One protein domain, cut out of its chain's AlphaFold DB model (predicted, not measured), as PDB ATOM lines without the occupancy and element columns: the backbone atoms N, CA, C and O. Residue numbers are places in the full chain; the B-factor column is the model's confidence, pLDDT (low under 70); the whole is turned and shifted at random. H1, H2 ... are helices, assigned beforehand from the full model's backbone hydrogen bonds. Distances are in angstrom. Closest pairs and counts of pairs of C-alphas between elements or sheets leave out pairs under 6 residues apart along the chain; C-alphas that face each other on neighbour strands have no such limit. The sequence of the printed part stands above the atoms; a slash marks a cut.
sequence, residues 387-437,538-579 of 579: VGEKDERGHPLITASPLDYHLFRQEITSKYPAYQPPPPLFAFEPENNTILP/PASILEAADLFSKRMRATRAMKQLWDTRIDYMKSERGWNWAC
ATOM      1  N   VAL A 387       9.888  48.789 -58.444       54.69
ATOM      2  CA  VAL A 387       8.940  48.970 -59.556       54.69
ATOM      3  C   VAL A 387       9.429  48.178 -60.771       54.69
ATOM      4  O   VAL A 387      10.534  48.383 -61.259       54.69
ATOM      5  N   GLY A 388       8.598  47.250 -61.258       55.47
ATOM      6  CA  GLY A 388       8.936  46.394 -62.398       55.47
ATOM      7  C   GLY A 388       9.489  45.007 -62.056       55.47
ATOM      8  O   GLY A 388       9.823  44.278 -62.990       55.47
ATOM      9  N   GLU A 389       9.525  44.598 -60.777       59.53
ATOM     10  CA  GLU A 389       9.665  43.171 -60.437       59.53
ATOM     11  C   GLU A 389       8.606  42.349 -61.189       59.53
ATOM     12  O   GLU A 389       7.403  42.632 -61.144       59.53
ATOM     13  N   LYS A 390       9.079  41.323 -61.893       63.12
ATOM     14  CA  LYS A 390       8.262  40.351 -62.611       63.12
ATOM     15  C   LYS A 390       8.504  38.983 -61.997       63.12
ATOM     16  O   LYS A 390       9.636  38.661 -61.643       63.12
ATOM     17  N   ASP A 391       7.454  38.175 -61.916       61.28
ATOM     18  CA  ASP A 391       7.606  36.741 -61.677       61.28
ATOM     19  C   ASP A 391       8.477  36.119 -62.793       61.28
ATOM     20  O   ASP A 391       8.554  36.661 -63.897       61.28
ATOM     21  N   GLU A 392       9.074  34.945 -62.558       64.31
ATOM     22  CA  GLU A 392       9.963  34.231 -63.510       64.31
ATOM     23  C   GLU A 392       9.358  34.040 -64.920       64.31
ATOM     24  O   GLU A 392      10.065  33.847 -65.906       64.31
ATOM     25  N   ARG A 393       8.026  34.120 -65.020       67.56
ATOM     26  CA  ARG A 393       7.222  34.025 -66.249       67.56
ATOM     27  C   ARG A 393       6.997  35.373 -66.962       67.56
ATOM     28  O   ARG A 393       6.206  35.443 -67.894       67.56
ATOM     29  N   GLY A 394       7.640  36.456 -66.523       67.25
ATOM     30  CA  GLY A 394       7.559  37.795 -67.126       67.25
ATOM     31  C   GLY A 394       6.292  38.602 -66.802       67.25
ATOM     32  O   GLY A 394       6.181  39.756 -67.225       67.25
ATOM     33  N   HIS A 395       5.352  38.028 -66.047       69.75
ATOM     34  CA  HIS A 395       4.144  38.704 -65.565       69.75
ATOM     35  C   HIS A 395       4.462  39.684 -64.419       69.75
ATOM     36  O   HIS A 395       5.407  39.433 -63.667       69.75
ATOM     37  N   PRO A 396       3.694  40.779 -64.253       68.94
ATOM     38  CA  PRO A 396       3.867  41.688 -63.119       68.94
ATOM     39  C   PRO A 396       3.641  40.946 -61.798       68.94
ATOM     40  O   PRO A 396       2.656  40.220 -61.657       68.94
ATOM     41  N   LEU A 397       4.548  41.146 -60.838       73.38
ATOM     42  CA  LEU A 397       4.473  40.539 -59.511       73.38
ATOM     43  C   LEU A 397       3.143  40.906 -58.826       73.38
ATOM     44  O   LEU A 397       2.841  42.086 -58.654       73.38
ATOM     45  N   ILE A 398       2.355  39.911 -58.404       76.56
ATOM     46  CA  ILE A 398       1.119  40.155 -57.638       76.56
ATOM     47  C   ILE A 398       1.485  40.737 -56.266       76.56
ATOM     48  O   ILE A 398       2.055  40.032 -55.438       76.56
ATOM     49  N   THR A 399       1.147  42.002 -56.018       81.25
ATOM     50  CA  THR A 399       1.412  42.700 -54.748       81.25
ATOM     51  C   THR A 399       0.171  42.777 -53.869       81.25
ATOM     52  O   THR A 399      -0.924  43.000 -54.383       81.25
ATOM     53  N   ALA A 400       0.345  42.691 -52.551       83.94
ATOM     54  CA  ALA A 400      -0.723  42.886 -51.568       83.94
ATOM     55  C   ALA A 400      -0.628  44.262 -50.890       83.94
ATOM     56  O   ALA A 400       0.471  44.804 -50.737       83.94
ATOM     57  N   SER A 401      -1.750  44.821 -50.429       86.38
ATOM     58  CA  SER A 401      -1.712  45.971 -49.523       86.38
ATOM     59  C   SER A 401      -1.428  45.524 -48.077       86.38
ATOM     60  O   SER A 401      -1.681  44.370 -47.713       86.38
ATOM     61  N   PRO A 402      -0.946  46.426 -47.200       87.50
ATOM     62  CA  PRO A 402      -0.767  46.114 -45.782       87.50
ATOM     63  C   PRO A 402      -2.075  45.772 -45.054       87.50
ATOM     64  O   PRO A 402      -2.039  45.058 -44.053       87.50
ATOM     65  N   LEU A 403      -3.221  46.253 -45.554       86.69
ATOM     66  CA  LEU A 403      -4.534  45.938 -44.994       86.69
ATOM     67  C   LEU A 403      -4.986  44.523 -45.382       86.69
ATOM     68  O   LEU A 403      -5.476  43.799 -44.520       86.69
ATOM     69  N   ASP A 404      -4.744  44.091 -46.624       87.44
ATOM     70  CA  ASP A 404      -5.047  42.715 -47.056       87.44
ATOM     71  C   ASP A 404      -4.286  41.700 -46.197       87.44
ATOM     72  O   ASP A 404      -4.856  40.711 -45.734       87.44
ATOM     73  N   TYR A 405      -3.004  41.975 -45.911       89.12
ATOM     74  CA  TYR A 405      -2.226  41.109 -45.031       89.12
ATOM     75  C   TYR A 405      -2.685  41.182 -43.570       89.12
ATOM     76  O   TYR A 405      -2.687  40.160 -42.890       89.12
ATOM     77  N   HIS A 406      -3.117  42.347 -43.073       87.56
ATOM     78  CA  HIS A 406      -3.699  42.445 -41.733       87.56
ATOM     79  C   HIS A 406      -4.960  41.576 -41.597       87.56
ATOM     80  O   HIS A 406      -5.031  40.758 -40.679       87.56
ATOM     81  N   LEU A 407      -5.894  41.680 -42.547       86.06
ATOM     82  CA  LEU A 407      -7.124  40.882 -42.586       86.06
ATOM     83  C   LEU A 407      -6.823  39.380 -42.707       86.06
ATOM     84  O   LEU A 407      -7.361  38.584 -41.939       86.06
ATOM     85  N   PHE A 408      -5.893  38.988 -43.585       88.06
ATOM     86  CA  PHE A 408      -5.422  37.601 -43.683       88.06
ATOM     87  C   PHE A 408      -4.843  37.096 -42.351       88.06
ATOM     88  O   PHE A 408      -5.184  36.004 -41.901       88.06
ATOM     89  N   ARG A 409      -4.003  37.890 -41.669       86.12
ATOM     90  CA  ARG A 409      -3.457  37.521 -40.351       86.12
ATOM     91  C   ARG A 409      -4.559  37.404 -39.298       86.12
ATOM     92  O   ARG A 409      -4.494  36.482 -38.490       86.12
ATOM     93  N   GLN A 410      -5.557  38.286 -39.306       83.75
ATOM     94  CA  GLN A 410      -6.702  38.248 -38.392       83.75
ATOM     95  C   GLN A 410      -7.537  36.971 -38.602       83.75
ATOM     96  O   GLN A 410      -7.808  36.246 -37.641       83.75
ATOM     97  N   GLU A 411      -7.868  36.636 -39.854       82.31
ATOM     98  CA  GLU A 411      -8.597  35.410 -40.194       82.31
ATOM     99  C   GLU A 411      -7.789  34.162 -39.805       82.31
ATOM    100  O   GLU A 411      -8.280  33.318 -39.052       82.31
ATOM    101  N   ILE A 412      -6.536  34.050 -40.250       82.38
ATOM    102  CA  ILE A 412      -5.709  32.862 -40.003       82.38
ATOM    103  C   ILE A 412      -5.406  32.666 -38.512       82.38
ATOM    104  O   ILE A 412      -5.520  31.538 -38.037       82.38
ATOM    105  N   THR A 413      -5.116  33.728 -37.752       81.62
ATOM    106  CA  THR A 413      -4.883  33.618 -36.296       81.62
ATOM    107  C   THR A 413      -6.158  33.199 -35.556       81.62
ATOM    108  O   THR A 413      -6.083  32.460 -34.578       81.62
ATOM    109  N   SER A 414      -7.344  33.606 -36.031       78.25
ATOM    110  CA  SER A 414      -8.611  33.146 -35.441       78.25
ATOM    111  C   SER A 414      -8.933  31.684 -35.767       78.25
ATOM    112  O   SER A 414      -9.434  30.975 -34.900       78.25
ATOM    113  N   LYS A 415      -8.600  31.190 -36.970       78.50
ATOM    114  CA  LYS A 415      -8.793  29.773 -37.339       78.50
ATOM    115  C   LYS A 415      -7.750  28.838 -36.726       78.50
ATOM    116  O   LYS A 415      -8.105  27.727 -36.342       78.50
ATOM    117  N   TYR A 416      -6.495  29.281 -36.628       78.38
ATOM    118  CA  TYR A 416      -5.346  28.498 -36.163       78.38
ATOM    119  C   TYR A 416      -4.575  29.251 -35.058       78.38
ATOM    120  O   TYR A 416      -3.480  29.751 -35.316       78.38
ATOM    121  N   PRO A 417      -5.086  29.317 -33.811       76.69
ATOM    122  CA  PRO A 417      -4.461  30.099 -32.732       76.69
ATOM    123  C   PRO A 417      -3.030  29.674 -32.360       76.69
ATOM    124  O   PRO A 417      -2.302  30.439 -31.737       76.69
ATOM    125  N   ALA A 418      -2.626  28.456 -32.732       75.81
ATOM    126  CA  ALA A 418      -1.277  27.925 -32.531       75.81
ATOM    127  C   ALA A 418      -0.244  28.415 -33.568       75.81
ATOM    128  O   ALA A 418       0.947  28.159 -33.401       75.81
ATOM    129  N   TYR A 419      -0.680  29.070 -34.649       80.56
ATOM    130  CA  TYR A 419       0.185  29.520 -35.736       80.56
ATOM    131  C   TYR A 419       0.399  31.031 -35.691       80.56
ATOM    132  O   TYR A 419      -0.547  31.817 -35.715       80.56
ATOM    133  N   GLN A 420       1.668  31.437 -35.680       81.00
ATOM    134  CA  GLN A 420       2.075  32.836 -35.695       81.00
ATOM    135  C   GLN A 420       2.499  33.241 -37.120       81.00
ATOM    136  O   GLN A 420       3.624  32.937 -37.524       81.00
ATOM    137  N   PRO A 421       1.642  33.926 -37.907       84.75
ATOM    138  CA  PRO A 421       2.030  34.399 -39.232       84.75
ATOM    139  C   PRO A 421       3.150  35.456 -39.144       84.75
ATOM    140  O   PRO A 421       3.192  36.203 -38.154       84.75
ATOM    141  N   PRO A 422       4.011  35.587 -40.179       88.00
ATOM    142  CA  PRO A 422       5.125  36.541 -40.203       88.00
ATOM    143  C   PRO A 422       4.730  37.985 -39.829       88.00
ATOM    144  O   PRO A 422       3.555  38.361 -39.931       88.00
ATOM    145  N   PRO A 423       5.674  38.817 -39.351       86.00
ATOM    146  CA  PRO A 423       5.369  40.186 -38.941       86.00
ATOM    147  C   PRO A 423       4.917  41.048 -40.138       86.00
ATOM    148  O   PRO A 423       5.489  40.941 -41.224       86.00
ATOM    149  N   PRO A 424       3.901  41.915 -39.971       86.00
ATOM    150  CA  PRO A 424       3.486  42.860 -41.002       86.00
ATOM    151  C   PRO A 424       4.413  44.089 -41.033       86.00
ATOM    152  O   PRO A 424       5.022  44.427 -40.019       86.00
ATOM    153  N   LEU A 425       4.456  44.817 -42.158       83.75
ATOM    154  CA  LEU A 425       5.169  46.107 -42.240       83.75
ATOM    155  C   LEU A 425       4.585  47.157 -41.282       83.75
ATOM    156  O   LEU A 425       5.321  47.979 -40.745       83.75
ATOM    157  N   PHE A 426       3.269  47.112 -41.054       86.12
ATOM    158  CA  PHE A 426       2.566  47.964 -40.099       86.12
ATOM    159  C   PHE A 426       1.804  47.091 -39.100       86.12
ATOM    160  O   PHE A 426       0.950  46.283 -39.477       86.12
ATOM    161  N   ALA A 427       2.114  47.249 -37.816       83.88
ATOM    162  CA  ALA A 427       1.474  46.527 -36.723       83.88
ATOM    163  C   ALA A 427       0.131  47.177 -36.337       83.88
ATOM    164  O   ALA A 427      -0.002  47.750 -35.256       83.88
ATOM    165  N   PHE A 428      -0.852  47.127 -37.242       81.75
ATOM    166  CA  PHE A 428      -2.227  47.540 -36.944       81.75
ATOM    167  C   PHE A 428      -2.791  46.738 -35.758       81.75
ATOM    168  O   PHE A 428      -2.521  45.542 -35.615       81.75
ATOM    169  N   GLU A 429      -3.591  47.395 -34.921       77.31
ATOM    170  CA  GLU A 429      -4.286  46.757 -33.798       77.31
ATOM    171  C   GLU A 429      -5.381  45.807 -34.324       77.31
ATOM    172  O   GLU A 429      -6.025  46.136 -35.318       77.31
ATOM    173  N   PRO A 430      -5.633  44.649 -33.681       68.38
ATOM    174  CA  PRO A 430      -6.449  43.559 -34.240       68.38
ATOM    175  C   PRO A 430      -7.948  43.866 -34.413       68.38
ATOM    176  O   PRO A 430      -8.672  43.032 -34.951       68.38
ATOM    177  N   GLU A 431      -8.405  45.035 -33.962       67.31
ATOM    178  CA  GLU A 431      -9.774  45.547 -34.118       67.31
ATOM    179  C   GLU A 431      -9.848  46.744 -35.096       67.31
ATOM    180  O   GLU A 431     -10.935  47.133 -35.521       67.31
ATOM    181  N   ASN A 432      -8.706  47.333 -35.487       72.69
ATOM    182  CA  ASN A 432      -8.633  48.619 -36.186       72.69
ATOM    183  C   ASN A 432      -8.048  48.492 -37.602       72.69
ATOM    184  O   ASN A 432      -6.849  48.653 -37.820       72.69
ATOM    185  N   ASN A 433      -8.933  48.374 -38.595       75.69
ATOM    186  CA  ASN A 433      -8.615  48.430 -40.034       75.69
ATOM    187  C   ASN A 433      -8.199  49.839 -40.540       75.69
ATOM    188  O   ASN A 433      -8.392  50.169 -41.710       75.69
ATOM    189  N   THR A 434      -7.668  50.701 -39.670       79.31
ATOM    190  CA  THR A 434      -7.271  52.082 -39.984       79.31
ATOM    191  C   THR A 434      -5.820  52.340 -39.605       79.31
ATOM    192  O   THR A 434      -5.328  51.867 -38.584       79.31
ATOM    193  N   ILE A 435      -5.133  53.139 -40.424       80.94
ATOM    194  CA  ILE A 435      -3.777  53.604 -40.126       80.94
ATOM    195  C   ILE A 435      -3.758  54.752 -39.103       80.94
ATOM    196  O   ILE A 435      -2.737  54.996 -38.464       80.94
ATOM    197  N   LEU A 436      -4.880  55.444 -38.903       82.25
ATOM    198  CA  LEU A 436      -4.967  56.543 -37.941       82.25
ATOM    199  C   LEU A 436      -4.937  56.033 -36.480       82.25
ATOM    200  O   LEU A 436      -5.196  54.854 -36.217       82.25
ATOM    201  N   PRO A 437      -4.626  56.905 -35.505       76.06
ATOM    202  CA  PRO A 437      -4.896  56.644 -34.093       76.06
ATOM    203  C   PRO A 437      -6.376  56.293 -33.846       76.06
ATOM    204  O   PRO A 437      -7.254  56.958 -34.411       76.06
ATOM    205  N   PRO A 538      -2.220  23.931 -43.145       82.81
ATOM    206  CA  PRO A 538      -2.171  23.611 -44.567       82.81
ATOM    207  C   PRO A 538      -1.070  24.379 -45.308       82.81
ATOM    208  O   PRO A 538      -0.955  25.596 -45.179       82.81
ATOM    209  N   ALA A 539      -0.285  23.672 -46.128       80.31
ATOM    210  CA  ALA A 539       0.875  24.247 -46.817       80.31
ATOM    211  C   ALA A 539       0.527  25.483 -47.670       80.31
ATOM    212  O   ALA A 539       1.328  26.405 -47.755       80.31
ATOM    213  N   SER A 540      -0.691  25.549 -48.214       83.62
ATOM    214  CA  SER A 540      -1.217  26.712 -48.939       83.62
ATOM    215  C   SER A 540      -1.381  27.970 -48.076       83.62
ATOM    216  O   SER A 540      -1.277  29.075 -48.595       83.62
ATOM    217  N   ILE A 541      -1.618  27.835 -46.767       84.12
ATOM    218  CA  ILE A 541      -1.680  28.965 -45.825       84.12
ATOM    219  C   ILE A 541      -0.264  29.420 -45.455       84.12
ATOM    220  O   ILE A 541      -0.034  30.621 -45.347       84.12
ATOM    221  N   LEU A 542       0.691  28.491 -45.322       84.69
ATOM    222  CA  LEU A 542       2.108  28.824 -45.124       84.69
ATOM    223  C   LEU A 542       2.679  29.558 -46.350       84.69
ATOM    224  O   LEU A 542       3.301  30.607 -46.204       84.69
ATOM    225  N   GLU A 543       2.401  29.048 -47.553       86.50
ATOM    226  CA  GLU A 543       2.747  29.679 -48.831       86.50
ATOM    227  C   GLU A 543       2.078  31.053 -48.972       86.50
ATOM    228  O   GLU A 543       2.757  32.035 -49.263       86.50
ATOM    229  N   ALA A 544       0.774  31.168 -48.692       87.25
ATOM    230  CA  ALA A 544       0.078  32.453 -48.720       87.25
ATOM    231  C   ALA A 544       0.666  33.455 -47.714       87.25
ATOM    232  O   ALA A 544       0.870  34.612 -48.065       87.25
ATOM    233  N   ALA A 545       0.981  33.034 -46.485       86.44
ATOM    234  CA  ALA A 545       1.558  33.906 -45.463       86.44
ATOM    235  C   ALA A 545       2.951  34.428 -45.853       86.44
ATOM    236  O   ALA A 545       3.250  35.605 -45.625       86.44
ATOM    237  N   ASP A 546       3.774  33.579 -46.472       86.88
ATOM    238  CA  ASP A 546       5.076  33.946 -47.032       86.88
ATOM    239  C   ASP A 546       4.921  34.911 -48.222       86.88
ATOM    240  O   ASP A 546       5.497  36.000 -48.211       86.88
ATOM    241  N   LEU A 547       4.058  34.578 -49.192       86.56
ATOM    242  CA  LEU A 547       3.737  35.423 -50.349       86.56
ATOM    243  C   LEU A 547       3.211  36.799 -49.933       86.56
ATOM    244  O   LEU A 547       3.709  37.807 -50.433       86.56
ATOM    245  N   PHE A 548       2.248  36.867 -49.010       87.62
ATOM    246  CA  PHE A 548       1.742  38.134 -48.488       87.62
ATOM    247  C   PHE A 548       2.862  38.936 -47.818       87.62
ATOM    248  O   PHE A 548       3.037  40.102 -48.156       87.62
ATOM    249  N   SER A 549       3.648  38.335 -46.915       86.00
ATOM    250  CA  SER A 549       4.710  39.066 -46.206       86.00
ATOM    251  C   SER A 549       5.781  39.633 -47.146       86.00
ATOM    252  O   SER A 549       6.173  40.790 -46.994       86.00
ATOM    253  N   LYS A 550       6.199  38.863 -48.162       85.12
ATOM    254  CA  LYS A 550       7.222  39.255 -49.146       85.12
ATOM    255  C   LYS A 550       6.714  40.220 -50.219       85.12
ATOM    256  O   LYS A 550       7.483  41.050 -50.692       85.12
ATOM    257  N   ARG A 551       5.447  40.108 -50.637       85.00
ATOM    258  CA  ARG A 551       4.861  40.892 -51.746       85.00
ATOM    259  C   ARG A 551       3.977  42.060 -51.283       85.00
ATOM    260  O   ARG A 551       3.347  42.723 -52.109       85.00
ATOM    261  N   MET A 552       3.912  42.328 -49.981       85.31
ATOM    262  CA  MET A 552       3.211  43.480 -49.410       85.31
ATOM    263  C   MET A 552       3.921  44.787 -49.784       85.31
ATOM    264  O   MET A 552       5.110  44.951 -49.514       85.31
ATOM    265  N   ARG A 553       3.195  45.749 -50.364       84.06
ATOM    266  CA  ARG A 553       3.746  47.066 -50.721       84.06
ATOM    267  C   ARG A 553       2.932  48.205 -50.118       84.06
ATOM    268  O   ARG A 553       1.719  48.288 -50.286       84.06
ATOM    269  N   ALA A 554       3.629  49.107 -49.432       84.06
ATOM    270  CA  ALA A 554       3.083  50.331 -48.856       84.06
ATOM    271  C   ALA A 554       3.572  51.552 -49.645       84.06
ATOM    272  O   ALA A 554       4.751  51.629 -49.995       84.06
ATOM    273  N   THR A 555       2.701  52.535 -49.889       84.88
ATOM    274  CA  THR A 555       3.129  53.814 -50.480       84.88
ATOM    275  C   THR A 555       4.010  54.588 -49.492       84.88
ATOM    276  O   THR A 555       3.896  54.413 -48.276       84.88
ATOM    277  N   ARG A 556       4.879  55.481 -49.983       81.81
ATOM    278  CA  ARG A 556       5.739  56.292 -49.101       81.81
ATOM    279  C   ARG A 556       4.927  57.145 -48.121       81.81
ATOM    280  O   ARG A 556       5.273  57.192 -46.946       81.81
ATOM    281  N   ALA A 557       3.819  57.731 -48.578       85.12
ATOM    282  CA  ALA A 557       2.892  58.465 -47.719       85.12
ATOM    283  C   ALA A 557       2.332  57.578 -46.590       85.12
ATOM    284  O   ALA A 557       2.241  58.032 -45.456       85.12
ATOM    285  N   MET A 558       2.041  56.300 -46.867       85.50
ATOM    286  CA  MET A 558       1.615  55.328 -45.854       85.50
ATOM    287  C   MET A 558       2.720  55.053 -44.821       85.50
ATOM    288  O   MET A 558       2.426  55.020 -43.631       85.50
ATOM    289  N   LYS A 559       3.989  54.913 -45.254       87.56
ATOM    290  CA  LYS A 559       5.151  54.780 -44.347       87.56
ATOM    291  C   LYS A 559       5.277  56.021 -43.437       87.56
ATOM    292  O   LYS A 559       5.213  55.900 -42.224       87.56
ATOM    293  N   GLN A 560       5.312  57.224 -44.019       89.12
ATOM    294  CA  GLN A 560       5.459  58.490 -43.278       89.12
ATOM    295  C   GLN A 560       4.285  58.787 -42.322       89.12
ATOM    296  O   GLN A 560       4.475  59.355 -41.244       89.12
ATOM    297  N   LEU A 561       3.063  58.396 -42.701       89.81
ATOM    298  CA  LEU A 561       1.881  58.502 -41.845       89.81
ATOM    299  C   LEU A 561       1.941  57.484 -40.694       89.81
ATOM    300  O   LEU A 561       1.557  57.813 -39.578       89.81
ATOM    301  N   TRP A 562       2.485  56.283 -40.915       88.94
ATOM    302  CA  TRP A 562       2.728  55.308 -39.847       88.94
ATOM    303  C   TRP A 562       3.740  55.805 -38.807       88.94
ATOM    304  O   TRP A 562       3.491  55.680 -37.607       88.94
ATOM    305  N   ASP A 563       4.836  56.424 -39.248       89.50
ATOM    306  CA  ASP A 563       5.867  56.962 -38.353       89.50
ATOM    307  C   ASP A 563       5.300  58.105 -37.488       89.50
ATOM    308  O   ASP A 563       5.365  58.070 -36.258       89.50
ATOM    309  N   THR A 564       4.613  59.067 -38.115       89.56
ATOM    310  CA  THR A 564       3.942  60.169 -37.398       89.56
ATOM    311  C   THR A 564       2.772  59.700 -36.522       89.56
ATOM    312  O   THR A 564       2.560  60.261 -35.446       89.56
ATOM    313  N   ARG A 565       2.055  58.628 -36.899       87.25
ATOM    314  CA  ARG A 565       1.085  57.935 -36.028       87.25
ATOM    315  C   ARG A 565       1.781  57.370 -34.793       87.25
ATOM    316  O   ARG A 565       1.268  57.544 -33.693       87.25
ATOM    317  N   ILE A 566       2.926  56.705 -34.946       87.38
ATOM    318  CA  ILE A 566       3.696  56.174 -33.815       87.38
ATOM    319  C   ILE A 566       4.116  57.306 -32.872       87.38
ATOM    320  O   ILE A 566       3.901  57.184 -31.668       87.38
ATOM    321  N   ASP A 567       4.646  58.415 -33.388       88.06
ATOM    322  CA  ASP A 567       5.124  59.517 -32.547       88.06
ATOM    323  C   ASP A 567       3.990  60.289 -31.856       88.06
ATOM    324  O   ASP A 567       4.116  60.634 -30.679       88.06
ATOM    325  N   TYR A 568       2.836  60.449 -32.513       86.88
ATOM    326  CA  TYR A 568       1.603  60.898 -31.856       86.88
ATOM    327  C   TYR A 568       1.185  59.942 -30.725       86.88
ATOM    328  O   TYR A 568       0.920  60.359 -29.601       86.88
ATOM    329  N   MET A 569       1.183  58.632 -30.985       84.50
ATOM    330  CA  MET A 569       0.795  57.612 -30.005       84.50
ATOM    331  C   MET A 569       1.822  57.414 -28.869       84.50
ATOM    332  O   MET A 569       1.488  56.779 -27.863       84.50
ATOM    333  N   LYS A 570       3.054  57.930 -29.008       86.31
ATOM    334  CA  LYS A 570       4.030  58.097 -27.914       86.31
ATOM    335  C   LYS A 570       3.721  59.352 -27.098       86.31
ATOM    336  O   LYS A 570       3.689  59.278 -25.871       86.31
ATOM    337  N   SER A 571       3.474  60.493 -27.748       87.00
ATOM    338  CA  SER A 571       3.217  61.760 -27.051       87.00
ATOM    339  C   SER A 571       1.896  61.739 -26.272       87.00
ATOM    340  O   SER A 571       1.883  62.139 -25.111       87.00
ATOM    341  N   GLU A 572       0.823  61.159 -26.825       83.19
ATOM    342  CA  GLU A 572      -0.472  60.992 -26.139       83.19
ATOM    343  C   GLU A 572      -0.363  60.102 -24.885       83.19
ATOM    344  O   GLU A 572      -1.052  60.328 -23.888       83.19
ATOM    345  N   ARG A 573       0.528  59.100 -24.915       83.44
ATOM    346  CA  ARG A 573       0.835  58.224 -23.770       83.44
ATOM    347  C   ARG A 573       1.870  58.814 -22.810       83.44
ATOM    348  O   ARG A 573       2.207  58.161 -21.827       83.44
ATOM    349  N   GLY A 574       2.386  60.012 -23.090       80.06
ATOM    350  CA  GLY A 574       3.441  60.636 -22.303       80.06
ATOM    351  C   GLY A 574       4.717  59.796 -22.271       80.06
ATOM    352  O   GLY A 574       5.243  59.557 -21.194       80.06
ATOM    353  N   TRP A 575       5.192  59.302 -23.417       77.25
ATOM    354  CA  TRP A 575       6.479  58.587 -23.528       77.25
ATOM    355  C   TRP A 575       7.636  59.493 -23.986       77.25
ATOM    356  O   TRP A 575       8.790  59.075 -23.967       77.25
ATOM    357  N   ASN A 576       7.347  60.744 -24.358       56.47
ATOM    358  CA  ASN A 576       8.341  61.729 -24.789       56.47
ATOM    359  C   ASN A 576       8.689  62.703 -23.641       56.47
ATOM    360  O   ASN A 576       8.271  63.858 -23.662       56.47
ATOM    361  N   TRP A 577       9.447  62.238 -22.642       49.56
ATOM    362  CA  TRP A 577      10.157  63.097 -21.672       49.56
ATOM    363  C   TRP A 577      11.527  62.510 -21.300       49.56
ATOM    364  O   TRP A 577      11.779  62.115 -20.167       49.56
ATOM    365  N   ALA A 578      12.437  62.460 -22.273       46.12
ATOM    366  CA  ALA A 578      13.843  62.138 -22.042       46.12
ATOM    367  C   ALA A 578      14.729  62.982 -22.974       46.12
ATOM    368  O   ALA A 578      14.987  62.562 -24.098       46.12
ATOM    369  N   CYS A 579      15.132  64.153 -22.461       36.06
ATOM    370  CA  CYS A 579      16.125  65.107 -22.985       36.06
ATOM    371  C   CYS A 579      16.151  65.320 -24.510       36.06
ATOM    372  O   CYS A 579      17.045  64.743 -25.170       36.06
TER     373      CYS A 579
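This is residues 387 to 437 and 538 to 579 of the 579 residues of the protein "N1221 domain-containing protein" of Aureobasidium pullulans (UniProt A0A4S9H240). The longest helix, H3, reaches away to one side of a loose pair of helices, H1 and H2, which stand side by side and run opposite ways. The unnamed stretch of residues 416 to 437 leads from the end of H1 back into the space between that pair and H3, and the opening stretch of residues 387 to 401 loops out before H1. The printed part has 93 residues with three named helices, in the order H1, H2, H3, and no named strand; the class is all helix, though under half of the residues, 43 of 93, are in named elements. The whole is loose, with a radius of gyration of the C-alphas of 16.2 A, and the C-alphas span 53 by 36 by 22 A along their three main axes.

H3 is residues 556 to 571, 22.9 A from first to last C-alpha; it begins with C-alpha 556 at (5.739, 56.292, -49.101) and ends with C-alpha 571 at (3.217, 61.760, -27.051). Its N-to-C direction has a z component of 0.98. H2 is residues 539 to 551, 17.8 A long, and its direction has a y component of 0.92. H1 is residues 402 to 415, 20.1 A long, with C-alpha 402 at (-0.767, 46.114, -45.782) and a y component of -0.79 in its direction.

H3 touches no helix. H3 and H2 are apart, though a tight link of 4 residues joins them. H3 and H1 are apart too. H1 and H2 are close but not clearly touching, with 2 pairs of C-alphas within 8 A. Their closest C-alphas, those of Tyr 405 and Phe 548, are 6.0 A apart. Their centres are 11.5 A apart. Their lines stand at a shallow tilt of 23 degrees, and they run opposite ways. In H1, H2 and H3 every O i to N i+4 pair is within hydrogen-bond range.

The two C-alphas farthest apart are those of Arg 393 and Cys 579, at 54.0 A. Residues 438 to 537 are not printed, and C-alphas 437 and 538 across the cut are 34.8 A apart; the link from H1 to H2 is the link across the cut. The C-alphas of residues 387 to 401 lie 8 to 27 A from the mean of all C-alphas, those of residues 416 to 437 lie 3 to 20 A from it. Cys 579 is the chain's last residue. The mean pLDDT of the printed part is 79.7; residues 387 to 396, 430 to 431 and 576 to 579 are under 70.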